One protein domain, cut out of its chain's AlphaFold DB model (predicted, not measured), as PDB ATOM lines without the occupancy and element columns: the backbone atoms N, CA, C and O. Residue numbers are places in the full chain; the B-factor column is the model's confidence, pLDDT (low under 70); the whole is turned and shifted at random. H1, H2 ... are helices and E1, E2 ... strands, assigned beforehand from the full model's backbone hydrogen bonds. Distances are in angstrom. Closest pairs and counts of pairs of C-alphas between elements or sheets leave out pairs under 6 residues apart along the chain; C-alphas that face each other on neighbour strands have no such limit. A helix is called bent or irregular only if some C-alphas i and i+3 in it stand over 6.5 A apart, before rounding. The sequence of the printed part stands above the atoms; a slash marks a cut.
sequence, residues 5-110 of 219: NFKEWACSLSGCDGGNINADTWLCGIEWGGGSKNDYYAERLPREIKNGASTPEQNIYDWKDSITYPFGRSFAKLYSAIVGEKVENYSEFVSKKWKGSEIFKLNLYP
ATOM      1  N   ASN A   5      69.865 224.050 164.208       93.62
ATOM      2  CA  ASN A   5      70.756 223.520 165.241       93.62
ATOM      3  C   ASN A   5      70.425 222.055 165.573       93.62
ATOM      4  O   ASN A   5      71.325 221.252 165.777       93.62
ATOM      5  N   PHE A   6      69.148 221.653 165.518       90.44
ATOM      6  CA  PHE A   6      68.798 220.238 165.663       90.44
ATOM      7  C   PHE A   6      69.339 219.389 164.510       90.44
ATOM      8  O   PHE A   6      69.827 218.292 164.752       90.44
ATOM      9  N   LYS A   7      69.277 219.876 163.264       87.25
ATOM     10  CA  LYS A   7      69.848 219.152 162.117       87.25
ATOM     11  C   LYS A   7      71.361 219.020 162.249       87.25
ATOM     12  O   LYS A   7      71.890 217.939 162.049       87.25
ATOM     13  N   GLU A   8      72.039 220.105 162.605       92.50
ATOM     14  CA  GLU A   8      73.487 220.113 162.812       92.50
ATOM     15  C   GLU A   8      73.891 219.160 163.937       92.50
ATOM     16  O   GLU A   8      74.803 218.361 163.763       92.50
ATOM     17  N   TRP A   9      73.160 219.174 165.054       91.81
ATOM     18  CA  TRP A   9      73.368 218.250 166.163       91.81
ATOM     19  C   TRP A   9      73.137 216.792 165.742       91.81
ATOM     20  O   TRP A   9      74.004 215.947 165.969       91.81
ATOM     21  N   ALA A  10      72.010 216.500 165.083       84.94
ATOM     22  CA  ALA A  10      71.616 215.148 164.681       84.94
ATOM     23  C   ALA A  10      72.500 214.559 163.568       84.94
ATOM     24  O   ALA A  10      72.614 213.343 163.459       84.94
ATOM     25  N   CYS A  11      73.119 215.407 162.743       84.69
ATOM     26  CA  CYS A  11      74.032 215.010 161.669       84.69
ATOM     27  C   CYS A  11      75.515 215.134 162.061       84.69
ATOM     28  O   CYS A  11      76.380 215.047 161.190       84.69
ATOM     29  N   SER A  12      75.812 215.356 163.343       87.75
ATOM     30  CA  SER A  12      77.180 215.403 163.870       87.75
ATOM     31  C   SER A  12      77.548 214.113 164.616       87.75
ATOM     32  O   SER A  12      76.857 213.104 164.503       87.75
ATOM     33  N   LEU A  13      78.641 214.134 165.385       86.75
ATOM     34  CA  LEU A  13      79.118 213.005 166.194       86.75
ATOM     35  C   LEU A  13      78.558 213.039 167.628       86.75
ATOM     36  O   LEU A  13      79.140 212.470 168.554       86.75
ATOM     37  N   SER A  14      77.428 213.723 167.820       86.62
ATOM     38  CA  SER A  14      76.675 213.758 169.075       86.62
ATOM     39  C   SER A  14      76.455 212.360 169.640       86.62
ATOM     40  O   SER A  14      76.093 211.433 168.917       86.62
ATOM     41  N   GLY A  15      76.673 212.210 170.945       82.00
ATOM     42  CA  GLY A  15      76.462 210.944 171.638       82.00
ATOM     43  C   GLY A  15      77.519 209.870 171.392       82.00
ATOM     44  O   GLY A  15      77.401 208.795 171.966       82.00
ATOM     45  N   CYS A  16      78.545 210.108 170.574       85.81
ATOM     46  CA  CYS A  16      79.665 209.174 170.460       85.81
ATOM     47  C   CYS A  16      80.550 209.231 171.717       85.81
ATOM     48  O   CYS A  16      80.759 210.306 172.277       85.81
ATOM     49  N   ASP A  17      81.122 208.094 172.111       79.81
ATOM     50  CA  ASP A  17      82.080 208.025 173.228       79.81
ATOM     51  C   ASP A  17      83.414 208.709 172.889       79.81
ATOM     52  O   ASP A  17      84.148 209.116 173.785       79.81
ATOM     53  N   GLY A  18      83.729 208.857 171.597       83.62
ATOM     54  CA  GLY A  18      84.911 209.574 171.129       83.62
ATOM     55  C   GLY A  18      86.115 208.665 170.884       83.62
ATOM     56  O   GLY A  18      85.975 207.514 170.469       83.62
ATOM     57  N   GLY A  19      87.314 209.213 171.067       84.88
ATOM     58  CA  GLY A  19      88.577 208.605 170.639       84.88
ATOM     59  C   GLY A  19      89.286 209.460 169.592       84.88
ATOM     60  O   GLY A  19      89.145 210.684 169.576       84.88
ATOM     61  N   ASN A  20      90.073 208.831 168.724       86.75
ATOM     62  CA  ASN A  20      90.766 209.520 167.640       86.75
ATOM     63  C   ASN A  20      89.946 209.426 166.352       86.75
ATOM     64  O   ASN A  20      89.906 208.371 165.729       86.75
ATOM     65  N   ILE A  21      89.329 210.528 165.921       86.25
ATOM     66  CA  ILE A  21      88.536 210.567 164.680       86.25
ATOM     67  C   ILE A  21      89.346 210.172 163.433       86.25
ATOM     68  O   ILE A  21      88.788 209.683 162.459       86.25
ATOM     69  N   ASN A  22      90.671 210.325 163.472       83.56
ATOM     70  CA  ASN A  22      91.565 209.931 162.386       83.56
ATOM     71  C   ASN A  22      92.118 208.507 162.553       83.56
ATOM     72  O   ASN A  22      93.053 208.140 161.849       83.56
ATOM     73  N   ALA A  23      91.613 207.721 163.508       82.75
ATOM     74  CA  ALA A  23      92.012 206.329 163.653       82.75
ATOM     75  C   ALA A  23      91.565 205.506 162.441       82.75
ATOM     76  O   ALA A  23      90.440 205.650 161.962       82.75
ATOM     77  N   ASP A  24      92.413 204.566 162.024       81.19
ATOM     78  CA  ASP A  24      92.106 203.634 160.933       81.19
ATOM     79  C   ASP A  24      90.972 202.660 161.293       81.19
ATOM     80  O   ASP A  24      90.370 202.035 160.421       81.19
ATOM     81  N   THR A  25      90.679 202.506 162.589       81.00
ATOM     82  CA  THR A  25      89.638 201.610 163.097       81.00
ATOM     83  C   THR A  25      88.548 202.394 163.814       81.00
ATOM     84  O   THR A  25      88.772 203.009 164.856       81.00
ATOM     85  N   TRP A  26      87.336 202.325 163.269       85.06
ATOM     86  CA  TRP A  26      86.126 202.844 163.897       85.06
ATOM     87  C   TRP A  26      85.265 201.680 164.362       85.06
ATOM     88  O   TRP A  26      85.002 200.746 163.605       85.06
ATOM     89  N   LEU A  27      84.815 201.742 165.609       79.81
ATOM     90  CA  LEU A  27      84.009 200.701 166.218       79.81
ATOM     91  C   LEU A  27      82.643 201.264 166.620       79.81
ATOM     92  O   LEU A  27      82.557 202.264 167.328       79.81
ATOM     93  N   CYS A  28      81.573 200.608 166.170       81.44
ATOM     94  CA  CYS A  28      80.193 201.008 166.441       81.44
ATOM     95  C   CYS A  28      79.464 199.966 167.285       81.44
ATOM     96  O   CYS A  28      79.413 198.793 166.910       81.44
ATOM     97  N   GLY A  29      78.905 200.395 168.416       73.00
ATOM     98  CA  GLY A  29      78.054 199.572 169.273       73.00
ATOM     99  C   GLY A  29      76.583 199.972 169.178       73.00
ATOM    100  O   GLY A  29      76.264 201.124 168.906       73.00
ATOM    101  N   ILE A  30      75.676 199.034 169.473       72.19
ATOM    102  CA  ILE A  30      74.234 199.323 169.640       72.19
ATOM    103  C   ILE A  30      73.924 200.123 170.916       72.19
ATOM    104  O   ILE A  30      72.762 200.404 171.200       72.19
ATOM    105  N   GLU A  31      74.952 200.422 171.709       72.12
ATOM    106  CA  GLU A  31      74.857 201.257 172.895       72.12
ATOM    107  C   GLU A  31      74.363 202.655 172.521       72.12
ATOM    108  O   GLU A  31      74.470 203.105 171.375       72.12
ATOM    109  N   TRP A  32      73.777 203.319 173.505       72.75
ATOM    110  CA  TRP A  32      73.340 204.694 173.387       72.75
ATOM    111  C   TRP A  32      74.406 205.657 173.904       72.75
ATOM    112  O   TRP A  32      75.199 205.321 174.779       72.75
ATOM    113  N   GLY A  33      74.397 206.867 173.359       65.88
ATOM    114  CA  GLY A  33      75.164 208.008 173.831       65.88
ATOM    115  C   GLY A  33      74.481 208.761 174.965       65.88
ATOM    116  O   GLY A  33      73.262 208.701 175.138       65.88
ATOM    117  N   GLY A  34      75.267 209.526 175.722       66.25
ATOM    118  CA  GLY A  34      74.761 210.274 176.874       66.25
ATOM    119  C   GLY A  34      74.603 209.397 178.116       66.25
ATOM    120  O   GLY A  34      75.115 208.288 178.160       66.25
ATOM    121  N   GLY A  35      73.962 209.923 179.161       64.06
ATOM    122  CA  GLY A  35      73.745 209.230 180.432       64.06
ATOM    123  C   GLY A  35      72.263 209.170 180.774       64.06
ATOM    124  O   GLY A  35      71.549 210.151 180.581       64.06
ATOM    125  N   SER A  36      71.814 208.047 181.336       61.03
ATOM    126  CA  SER A  36      70.395 207.777 181.575       61.03
ATOM    127  C   SER A  36      69.757 208.445 182.794       61.03
ATOM    128  O   SER A  36      68.692 208.043 183.271       61.03
ATOM    129  N   LYS A  37      70.481 209.367 183.423       63.53
ATOM    130  CA  LYS A  37      70.213 209.820 184.789       63.53
ATOM    131  C   LYS A  37      70.291 211.339 184.872       63.53
ATOM    132  O   LYS A  37      70.983 211.979 184.082       63.53
ATOM    133  N   ASN A  38      69.646 211.880 185.904       67.62
ATOM    134  CA  ASN A  38      69.701 213.287 186.307       67.62
ATOM    135  C   ASN A  38      69.059 214.259 185.293       67.62
ATOM    136  O   ASN A  38      68.002 213.996 184.724       67.62
ATOM    137  N   ASP A  39      69.707 215.406 185.115       76.31
ATOM    138  CA  ASP A  39      69.379 216.577 184.310       76.31
ATOM    139  C   ASP A  39      69.693 216.405 182.812       76.31
ATOM    140  O   ASP A  39      69.559 217.365 182.048       76.31
ATOM    141  N   TYR A  40      70.082 215.202 182.355       82.75
ATOM    142  CA  TYR A  40      70.509 214.988 180.967       82.75
ATOM    143  C   TYR A  40      69.440 215.436 179.964       82.75
ATOM    144  O   TYR A  40      69.696 216.313 179.145       82.75
ATOM    145  N   TYR A  41      68.220 214.911 180.067       81.06
ATOM    146  CA  TYR A  41      67.134 215.281 179.153       81.06
ATOM    147  C   TYR A  41      66.569 216.679 179.408       81.06
ATOM    148  O   TYR A  41      66.113 217.333 178.472       81.06
ATOM    149  N   ALA A  42      66.561 217.128 180.666       81.81
ATOM    150  CA  ALA A  42      65.931 218.385 181.056       81.81
ATOM    151  C   ALA A  42      66.811 219.607 180.749       81.81
ATOM    152  O   ALA A  42      66.293 220.669 180.407       81.81
ATOM    153  N   GLU A  43      68.132 219.461 180.841       85.31
ATOM    154  CA  GLU A  43      69.070 220.579 180.762       85.31
ATOM    155  C   GLU A  43      70.170 220.367 179.728       85.31
ATOM    156  O   GLU A  43      70.419 221.251 178.902       85.31
ATOM    157  N   ARG A  44      70.846 219.213 179.761       85.94
ATOM    158  CA  ARG A  44      72.054 218.993 178.957       85.94
ATOM    159  C   ARG A  44      71.740 218.763 177.482       85.94
ATOM    160  O   ARG A  44      72.283 219.474 176.646       85.94
ATOM    161  N   LEU A  45      70.826 217.855 177.157       87.50
ATOM    162  CA  LEU A  45      70.415 217.557 175.787       87.50
ATOM    163  C   LEU A  45      69.800 218.787 175.085       87.50
ATOM    164  O   LEU A  45      70.229 219.099 173.974       87.50
ATOM    165  N   PRO A  46      68.882 219.566 175.701       89.25
ATOM    166  CA  PRO A  46      68.407 220.815 175.104       89.25
ATOM    167  C   PRO A  46      69.532 221.821 174.842       89.25
ATOM    168  O   PRO A  46      69.500 222.531 173.836       89.25
ATOM    169  N   ARG A  47      70.540 221.884 175.722       89.44
ATOM    170  CA  ARG A  47      71.718 222.744 175.552       89.44
ATOM    171  C   ARG A  47      72.614 222.262 174.410       89.44
ATOM    172  O   ARG A  47      73.018 223.086 173.598       89.44
ATOM    173  N   GLU A  48      72.876 220.961 174.314       89.56
ATOM    174  CA  GLU A  48      73.627 220.342 173.212       89.56
ATOM    175  C   GLU A  48      72.933 220.598 171.864       89.56
ATOM    176  O   GLU A  48      73.554 221.132 170.949       89.56
ATOM    177  N   ILE A  49      71.619 220.356 171.773       90.56
ATOM    178  CA  ILE A  49      70.820 220.642 170.569       90.56
ATOM    179  C   ILE A  49      70.831 222.138 170.234       90.56
ATOM    180  O   ILE A  49      70.912 222.509 169.064       90.56
ATOM    181  N   LYS A  50      70.747 223.017 171.242       92.38
ATOM    182  CA  LYS A  50      70.830 224.471 171.038       92.38
ATOM    183  C   LYS A  50      72.196 224.887 170.489       92.38
ATOM    184  O   LYS A  50      72.243 225.831 169.707       92.38
ATOM    185  N   ASN A  51      73.268 224.197 170.866       91.88
ATOM    186  CA  ASN A  51      74.624 224.479 170.396       91.88
ATOM    187  C   ASN A  51      74.903 223.939 168.984       91.88
ATOM    188  O   ASN A  51      75.856 224.391 168.356       91.88
ATOM    189  N   GLY A  52      74.066 223.038 168.463       91.94
ATOM    190  CA  GLY A  52      74.212 222.505 167.111       91.94
ATOM    191  C   GLY A  52      75.186 221.332 167.044       91.94
ATOM    192  O   GLY A  52      75.131 220.428 167.878       91.94
ATOM    193  N   ALA A  53      76.041 221.314 166.020       89.31
ATOM    194  CA  ALA A  53      76.979 220.218 165.793       89.31
ATOM    195  C   ALA A  53      77.874 219.969 167.018       89.31
ATOM    196  O   ALA A  53      78.506 220.887 167.540       89.31
ATOM    197  N   SER A  54      77.957 218.708 167.440       83.75
ATOM    198  CA  SER A  54      78.819 218.265 168.528       83.75
ATOM    199  C   SER A  54      79.929 217.371 167.996       83.75
ATOM    200  O   SER A  54      79.706 216.451 167.203       83.75
ATOM    201  N   THR A  55      81.136 217.608 168.489       77.50
ATOM    202  CA  THR A  55      82.255 216.677 168.376       77.50
ATOM    203  C   THR A  55      82.518 216.107 169.764       77.50
ATOM    204  O   THR A  55      82.726 216.899 170.686       77.50
ATOM    205  N   PRO A  56      82.501 214.776 169.946       72.19
ATOM    206  CA  PRO A  56      82.835 214.167 171.228       72.19
ATOM    207  C   PRO A  56      84.264 214.545 171.613       72.19
ATOM    208  O   PRO A  56      85.053 214.920 170.732       72.19
ATOM    209  N   GLU A  57      84.582 214.447 172.909       66.81
ATOM    210  CA  GLU A  57      85.934 214.705 173.397       66.81
ATOM    211  C   GLU A  57      86.933 213.938 172.536       66.81
ATOM    212  O   GLU A  57      86.926 212.709 172.426       66.81
ATOM    213  N   GLN A  58      87.746 214.717 171.836       61.97
ATOM    214  CA  GLN A  58      88.784 214.171 170.999       61.97
ATOM    215  C   GLN A  58      89.926 213.749 171.912       61.97
ATOM    216  O   GLN A  58      90.304 214.486 172.826       61.97
ATOM    217  N   ASN A  59      90.512 212.605 171.561       61.97
ATOM    218  CA  ASN A  59      91.898 212.205 171.813       61.97
ATOM    219  C   ASN A  59      92.146 210.994 172.714       61.97
ATOM    220  O   ASN A  59      93.251 210.471 172.603       61.97
ATOM    221  N   ILE A  60      91.208 210.471 173.514       74.75
ATOM    222  CA  ILE A  60      91.430 209.206 174.252       74.75
ATOM    223  C   ILE A  60      90.106 208.466 174.486       74.75
ATOM    224  O   ILE A  60      89.275 208.920 175.262       74.75
ATOM    225  N   TYR A  61      89.932 207.296 173.867       86.62
ATOM    226  CA  TYR A  61      88.928 206.331 174.317       86.62
ATOM    227  C   TYR A  61      89.373 205.672 175.631       86.62
ATOM    228  O   TYR A  61      90.457 205.083 175.693       86.62
ATOM    229  N   ASP A  62      88.547 205.741 176.678       89.94
ATOM    230  CA  ASP A  62      88.880 205.134 177.970       89.94
ATOM    231  C   ASP A  62      88.690 203.613 177.939       89.94
ATOM    232  O   ASP A  62      87.668 203.045 178.331       89.94
ATOM    233  N   TRP A  63      89.737 202.927 177.487       91.12
ATOM    234  CA  TRP A  63      89.793 201.475 177.515       91.12
ATOM    235  C   TRP A  63      89.650 200.896 178.925       91.12
ATOM    236  O   TRP A  63      89.120 199.792 179.062       91.12
ATOM    237  N   LYS A  64      90.135 201.591 179.963       91.56
ATOM    238  CA  LYS A  64      90.135 201.067 181.334       91.56
ATOM    239  C   LYS A  64      88.727 201.058 181.902       91.56
ATOM    240  O   LYS A  64      88.335 200.040 182.471       91.56
ATOM    241  N   ASP A  65      87.981 202.141 181.709       89.69
ATOM    242  CA  ASP A  65      86.565 202.196 182.071       89.69
ATOM    243  C   ASP A  65      85.750 201.201 181.235       89.69
ATOM    244  O   ASP A  65      85.018 200.374 181.782       89.69
ATOM    245  N   SER A  66      85.979 201.166 179.919       88.62
ATOM    246  CA  SER A  66      85.270 200.279 178.990       88.62
ATOM    247  C   SER A  66      85.292 198.806 179.418       88.62
ATOM    248  O   SER A  66      84.248 198.151 179.488       88.62
ATOM    249  N   ILE A  67      86.460 198.261 179.784       91.75
ATOM    250  CA  ILE A  67      86.566 196.840 180.160       91.75
ATOM    251  C   ILE A  67      85.930 196.493 181.517       91.75
ATOM    252  O   ILE A  67      85.811 195.304 181.847       91.75
ATOM    253  N   THR A  68      85.476 197.480 182.297       91.56
ATOM    254  CA  THR A  68      84.651 197.208 183.485       91.56
ATOM    255  C   THR A  68      83.287 196.625 183.086       91.56
ATOM    256  O   THR A  68      82.746 195.765 183.794       91.56
ATOM    257  N   TYR A  69      82.799 196.929 181.876       83.12
ATOM    258  CA  TYR A  69      81.534 196.435 181.329       83.12
ATOM    259  C   TYR A  69      81.709 195.178 180.446       83.12
ATOM    260  O   TYR A  69      82.712 195.031 179.741       83.12
ATOM    261  N   PRO A  70      80.735 194.238 180.428       81.50
ATOM    262  CA  PRO A  70      80.791 193.049 179.566       81.50
ATOM    263  C   PRO A  70      80.931 193.364 178.071       81.50
ATOM    264  O   PRO A  70      81.656 192.664 177.356       81.50
ATOM    265  N   PHE A  71      80.256 194.419 177.611       79.94
ATOM    266  CA  PHE A  71      80.332 194.864 176.224       79.94
ATOM    267  C   PHE A  71      81.735 195.382 175.890       79.94
ATOM    268  O   PHE A  71      82.368 194.865 174.970       79.94
ATOM    269  N   GLY A  72      82.290 196.281 176.709       86.12
ATOM    270  CA  GLY A  72      83.647 196.796 176.518       86.12
ATOM    271  C   GLY A  72      84.739 195.721 176.558       86.12
ATOM    272  O   GLY A  72      85.664 195.756 175.746       86.12
ATOM    273  N   ARG A  73      84.601 194.667 177.383       89.81
ATOM    274  CA  ARG A  73      85.498 193.487 177.319       89.81
ATOM    275  C   ARG A  73      85.439 192.770 175.975       89.81
ATOM    276  O   ARG A  73      86.470 192.340 175.462       89.81
ATOM    277  N   SER A  74      84.241 192.609 175.422       86.25
ATOM    278  CA  SER A  74      84.062 191.999 174.099       86.25
ATOM    279  C   SER A  74      84.682 192.881 173.015       86.25
ATOM    280  O   SER A  74      85.320 192.366 172.098       86.25
ATOM    281  N   PHE A  75      84.587 194.201 173.177       86.12
ATOM    282  CA  PHE A  75      85.183 195.167 172.263       86.12
ATOM    283  C   PHE A  75      86.707 195.145 172.278       86.12
ATOM    284  O   PHE A  75      87.329 195.070 171.222       86.12
ATOM    285  N   ALA A  76      87.313 195.116 173.464       89.50
ATOM    286  CA  ALA A  76      88.757 194.998 173.611       89.50
ATOM    287  C   ALA A  76      89.284 193.687 173.002       89.50
ATOM    288  O   ALA A  76      90.294 193.690 172.307       89.50
ATOM    289  N   LYS A  77      88.570 192.567 173.184       87.38
ATOM    290  CA  LYS A  77      88.918 191.286 172.547       87.38
ATOM    291  C   LYS A  77      88.837 191.346 171.024       87.38
ATOM    292  O   LYS A  77      89.737 190.850 170.352       87.38
ATOM    293  N   LEU A  78      87.776 191.948 170.484       82.00
ATOM    294  CA  LEU A  78      87.635 192.152 169.044       82.00
ATOM    295  C   LEU A  78      88.796 192.995 168.509       82.00
ATOM    296  O   LEU A  78      89.417 192.616 167.520       82.00
ATOM    297  N   TYR A  79      89.126 194.090 169.192       86.12
ATOM    298  CA  TYR A  79      90.224 194.949 168.781       86.12
ATOM    299  C   TYR A  79      91.581 194.230 168.841       86.12
ATOM    300  O   TYR A  79      92.339 194.327 167.880       86.12
ATOM    301  N   SER A  80      91.848 193.411 169.872       85.06
ATOM    302  CA  SER A  80      93.034 192.533 169.912       85.06
ATOM    303  C   SER A  80      93.141 191.669 168.655       85.06
ATOM    304  O   SER A  80      94.205 191.609 168.047       85.06
ATOM    305  N   ALA A  81      92.040 191.033 168.241       81.88
ATOM    306  CA  ALA A  81      92.029 190.188 167.050       81.88
ATOM    307  C   ALA A  81      92.289 190.990 165.762       81.88
ATOM    308  O   ALA A  81      93.025 190.521 164.896       81.88
ATOM    309  N   ILE A  82      91.733 192.203 165.652       77.62
ATOM    310  CA  ILE A  82      91.939 193.103 164.503       77.62
ATOM    311  C   ILE A  82      93.423 193.446 164.333       77.62
ATOM    312  O   ILE A  82      93.931 193.430 163.215       77.62
ATOM    313  N   VAL A  83      94.138 193.702 165.434       83.50
ATOM    314  CA  VAL A  83      95.571 194.041 165.397       83.50
ATOM    315  C   VAL A  83      96.497 192.816 165.406       83.50
ATOM    316  O   VAL A  83      97.706 192.962 165.576       83.50
ATOM    317  N   GLY A  84      95.949 191.611 165.211       79.50
ATOM    318  CA  GLY A  84      96.713 190.364 165.100       79.50
ATOM    319  C   GLY A  84      97.206 189.784 166.429       79.50
ATOM    320  O   GLY A  84      98.089 188.929 166.438       79.50
ATOM    321  N   GLU A  85      96.649 190.230 167.553       87.38
ATOM    322  CA  GLU A  85      97.019 189.784 168.893       87.38
ATOM    323  C   GLU A  85      96.060 188.702 169.421       87.38
ATOM    324  O   GLU A  85      94.920 188.551 168.972       87.38
ATOM    325  N   LYS A  86      96.497 187.949 170.438       85.25
ATOM    326  CA  LYS A  86      95.645 186.956 171.111       85.25
ATOM    327  C   LYS A  86      94.585 187.634 171.979       85.25
ATOM    328  O   LYS A  86      94.901 188.496 172.802       85.25
ATOM    329  N   VAL A  87      93.326 187.222 171.830       85.38
ATOM    330  CA  VAL A  87      92.179 187.852 172.510       85.38
ATOM    331  C   VAL A  87      92.241 187.718 174.029       85.38
ATOM    332  O   VAL A  87      91.727 188.577 174.735       85.38
ATOM    333  N   GLU A  88      92.890 186.680 174.552       91.94
ATOM    334  CA  GLU A  88      93.067 186.441 175.987       91.94
ATOM    335  C   GLU A  88      93.912 187.536 176.657       91.94
ATOM    336  O   GLU A  88      93.726 187.814 177.840       91.94
ATOM    337  N   ASN A  89      94.769 188.209 175.885       92.00
ATOM    338  CA  ASN A  89      95.705 189.223 176.371       92.00
ATOM    339  C   ASN A  89      95.121 190.648 176.363       92.00
ATOM    340  O   ASN A  89      95.835 191.604 176.666       92.00
ATOM    341  N   TYR A  90      93.835 190.823 176.028       89.56
ATOM    342  CA  TYR A  90      93.205 192.148 175.901       89.56
ATOM    343  C   TYR A  90      93.421 193.049 177.131       89.56
ATOM    344  O   TYR A  90      93.679 194.240 176.986       89.56
ATOM    345  N   SER A  91      93.368 192.494 178.347       90.69
ATOM    346  CA  SER A  91      93.548 193.252 179.592       90.69
ATOM    347  C   SER A  91      94.977 193.778 179.767       90.69
ATOM    348  O   SER A  91      95.183 194.870 180.303       90.69
ATOM    349  N   GLU A  92      95.978 193.038 179.287       93.00
ATOM    350  CA  GLU A  92      97.363 193.499 179.270       93.00
ATOM    351  C   GLU A  92      97.543 194.647 178.273       93.00
ATOM    352  O   GLU A  92      98.160 195.660 178.608       93.00
ATOM    353  N   PHE A  93      96.954 194.541 177.079       89.75
ATOM    354  CA  PHE A  93      97.037 195.617 176.092       89.75
ATOM    355  C   PHE A  93      96.345 196.888 176.572       89.75
ATOM    356  O   PHE A  93      96.943 197.957 176.479       89.75
ATOM    357  N   VAL A  94      95.160 196.779 177.176       89.81
ATOM    358  CA  VAL A  94      94.465 197.917 177.798       89.81
ATOM    359  C   VAL A  94      95.298 198.564 178.910       89.81
ATOM    360  O   VAL A  94      95.307 199.784 179.049       89.81
ATOM    361  N   SER A  95      96.015 197.774 179.715       88.62
ATOM    362  CA  SER A  95      96.776 198.313 180.851       88.62
ATOM    363  C   SER A  95      98.147 198.881 180.479       88.62
ATOM    364  O   SER A  95      98.619 199.784 181.172       88.62
ATOM    365  N   LYS A  96      98.789 198.379 179.414       87.50
ATOM    366  CA  LYS A  96     100.195 198.694 179.096       87.50
ATOM    367  C   LYS A  96     100.439 199.294 177.711       87.50
ATOM    368  O   LYS A  96     101.479 199.921 177.524       87.50
ATOM    369  N   LYS A  97      99.550 199.075 176.735       87.88
ATOM    370  CA  LYS A  97      99.810 199.372 175.312       87.88
ATOM    371  C   LYS A  97      98.859 200.423 174.747       87.88
ATOM    372  O   LYS A  97      99.328 201.407 174.185       87.88
ATOM    373  N   TRP A  98      97.554 200.207 174.879       89.94
ATOM    374  CA  TRP A  98      96.540 201.058 174.270       89.94
ATOM    375  C   TRP A  98      96.296 202.314 175.093       89.94
ATOM    376  O   TRP A  98      96.126 202.262 176.312       89.94
ATOM    377  N   LYS A  99      96.287 203.448 174.401       88.12
ATOM    378  CA  LYS A  99      96.111 204.783 174.969       88.12
ATOM    379  C   LYS A  99      94.758 205.385 174.626       88.12
ATOM    380  O   LYS A  99      94.511 206.516 175.015       88.12
ATOM    381  N   GLY A 100      93.923 204.673 173.871       86.62
ATOM    382  CA  GLY A 100      92.618 205.147 173.423       86.62
ATOM    383  C   GLY A 100      92.661 205.961 172.133       86.62
ATOM    384  O   GLY A 100      91.607 206.300 171.604       86.62
ATOM    385  N   SER A 101      93.850 206.263 171.605       88.62
ATOM    386  CA  SER A 101      94.022 206.954 170.323       88.62
ATOM    387  C   SER A 101      94.013 206.003 169.126       88.62
ATOM    388  O   SER A 101      94.128 206.443 167.984       88.62
ATOM    389  N   GLU A 102      93.940 204.696 169.381       88.06
ATOM    390  CA  GLU A 102      93.984 203.674 168.342       88.06
ATOM    391  C   GLU A 102      92.640 203.468 167.635       88.06
ATOM    392  O   GLU A 102      92.609 202.889 166.551       88.06
ATOM    393  N   ILE A 103      91.541 203.923 168.242       88.12
ATOM    394  CA  ILE A 103      90.193 203.754 167.706       88.12
ATOM    395  C   ILE A 103      89.366 205.032 167.825       88.12
ATOM    396  O   ILE A 103      89.676 205.935 168.607       88.12
ATOM    397  N   PHE A 104      88.255 205.046 167.098       87.12
ATOM    398  CA  PHE A 104      87.111 205.908 167.371       87.12
ATOM    399  C   PHE A 104      85.893 205.043 167.727       87.12
ATOM    400  O   PHE A 104      85.550 204.140 166.959       87.12
ATOM    401  N   LYS A 105      85.233 205.292 168.868       85.62
ATOM    402  CA  LYS A 105      83.985 204.609 169.251       85.62
ATOM    403  C   LYS A 105      82.778 205.497 168.978       85.62
ATOM    404  O   LYS A 105      82.640 206.584 169.543       85.62
ATOM    405  N   LEU A 106      81.867 204.972 168.166       85.56
ATOM    406  CA  LEU A 106      80.550 205.545 167.930       85.56
ATOM    407  C   LEU A 106      79.443 204.674 168.534       85.56
ATOM    408  O   LEU A 106      79.577 203.457 168.682       85.56
ATOM    409  N   ASN A 107      78.338 205.334 168.857       79.94
ATOM    410  CA  ASN A 107      77.121 204.718 169.366       79.94
ATOM    411  C   ASN A 107      76.052 204.786 168.274       79.94
ATOM    412  O   ASN A 107      75.925 205.800 167.585       79.94
ATOM    413  N   LEU A 108      75.291 203.707 168.100       75.75
ATOM    414  CA  LEU A 108      74.224 203.646 167.099       75.75
ATOM    415  C   LEU A 108      73.101 204.642 167.411       75.75
ATOM    416  O   LEU A 108      72.496 205.204 166.499       75.75
ATOM    417  N   TYR A 109      72.836 204.860 168.700       79.00
ATOM    418  CA  TYR A 109      71.856 205.826 169.173       79.00
ATOM    419  C   TYR A 109      72.588 206.979 169.866       79.00
ATOM    420  O   TYR A 109      73.289 206.737 170.842       79.00
ATOM    421  N   PRO A 110      72.448 208.237 169.414       74.69
ATOM    422  CA  PRO A 110      73.178 209.366 170.002       74.69
ATOM    423  C   PRO A 110      72.652 209.765 171.387       74.69
ATOM    424  O   PRO A 110      73.323 210.480 172.126       74.69
TER     425      PRO A 110
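Overview. This is residues 5 to 110 of the 219 residues of an uncharacterized protein of Nitrosomonas sp. Nm166 (UniProt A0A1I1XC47). A slim ribbon of two parallel strands, E1 and E2, forms the middle of an elongated body, with the pair of helices H1 and H2 at one end and a cluster of three helices, H3, H4 and H5, at the other. Long stretches without a named element, residues 11 to 24 and 52 to 62, run between these parts. The printed part has 106 residues, with five named helices and two named strands in the order H1, E1, H2, H3, H4, H5, E2. The class is mixed, helices and strands. The whole is compact, with a radius of gyration of the C-alphas of 14.9 A, and spans 44 by 28 by 21 A.

Along the chain. Find C-alpha 5 at (70.756, 223.520, 165.241); from there helix H1 runs to residue 10. Next comes strand E1, residues 25 to 32, 19.5 A long, which bends by 57 degrees at residue 29. Helix H2 takes residues 40 to 51 and is 14.8 A long; it is only just irregular, with C-alphas 42 and 45 7.0 A apart. The short helix H3 is residues 63 to 66. Look for C-alpha 70 at (80.791, 193.049, 179.566), where H4, residues 70 to 82, begins its 18.7 A. H5, residues 87 to 96, is 15.0 A long and irregular, with C-alphas 88 and 91 7.7 A apart. Strand E2, residues 103 to 109, runs 18.5 A and ends at C-alpha 109 at (71.856, 205.826, 169.173).

Arrangement. Look first at H4 and H5, which touch about perpendicular, at 83 degrees; their closest C-alphas, Lys 77 and Val 87, are 4.7 A apart. H4 touches H3 with residues 72 to 76 alone, closest at C-alphas 66 and 72, 4.6 A. H3 and H5 only just touch, with 3 pairs of C-alphas within 8 A, the closest being Trp 63 and Val 94, 5.9 A. H4 and E1 are near each other, with 10 pairs of C-alphas within 10 A. E1 and E2 are parallel neighbours at 29 degrees; N 27 and O 104, 2.8 A, and N 106 and O 27, 2.9 A, are within hydrogen-bond range. E1, H2, H3, H4, H5 and E2 form a strand-helix-strand unit, two parallel neighbour strands with helices between them along the chain. H2 touches H1 with residues 48 to 51 alone, closest at C-alphas 6 and 49, 5.3 A, opposite ways at a steep tilt of 67 degrees, only just short of about perpendicular. H2 is apart from H3, H4 and H5. In H1 and H4 every O i to N i+4 pair is within hydrogen-bond range, against 6 of 8 in H2 and 4 of 6 in H5; H3 is too short for such a pair.

Size, cuts and confidence. The two C-alphas farthest apart, Lys 50 and Lys 86, are 45.0 A apart. The printed part has no cut. The links H1 to E1 and H2 to H3 are long. Mean pLDDT of the printed part is 83.5, and residues 33 to 38 and 57 to 59 are under 70.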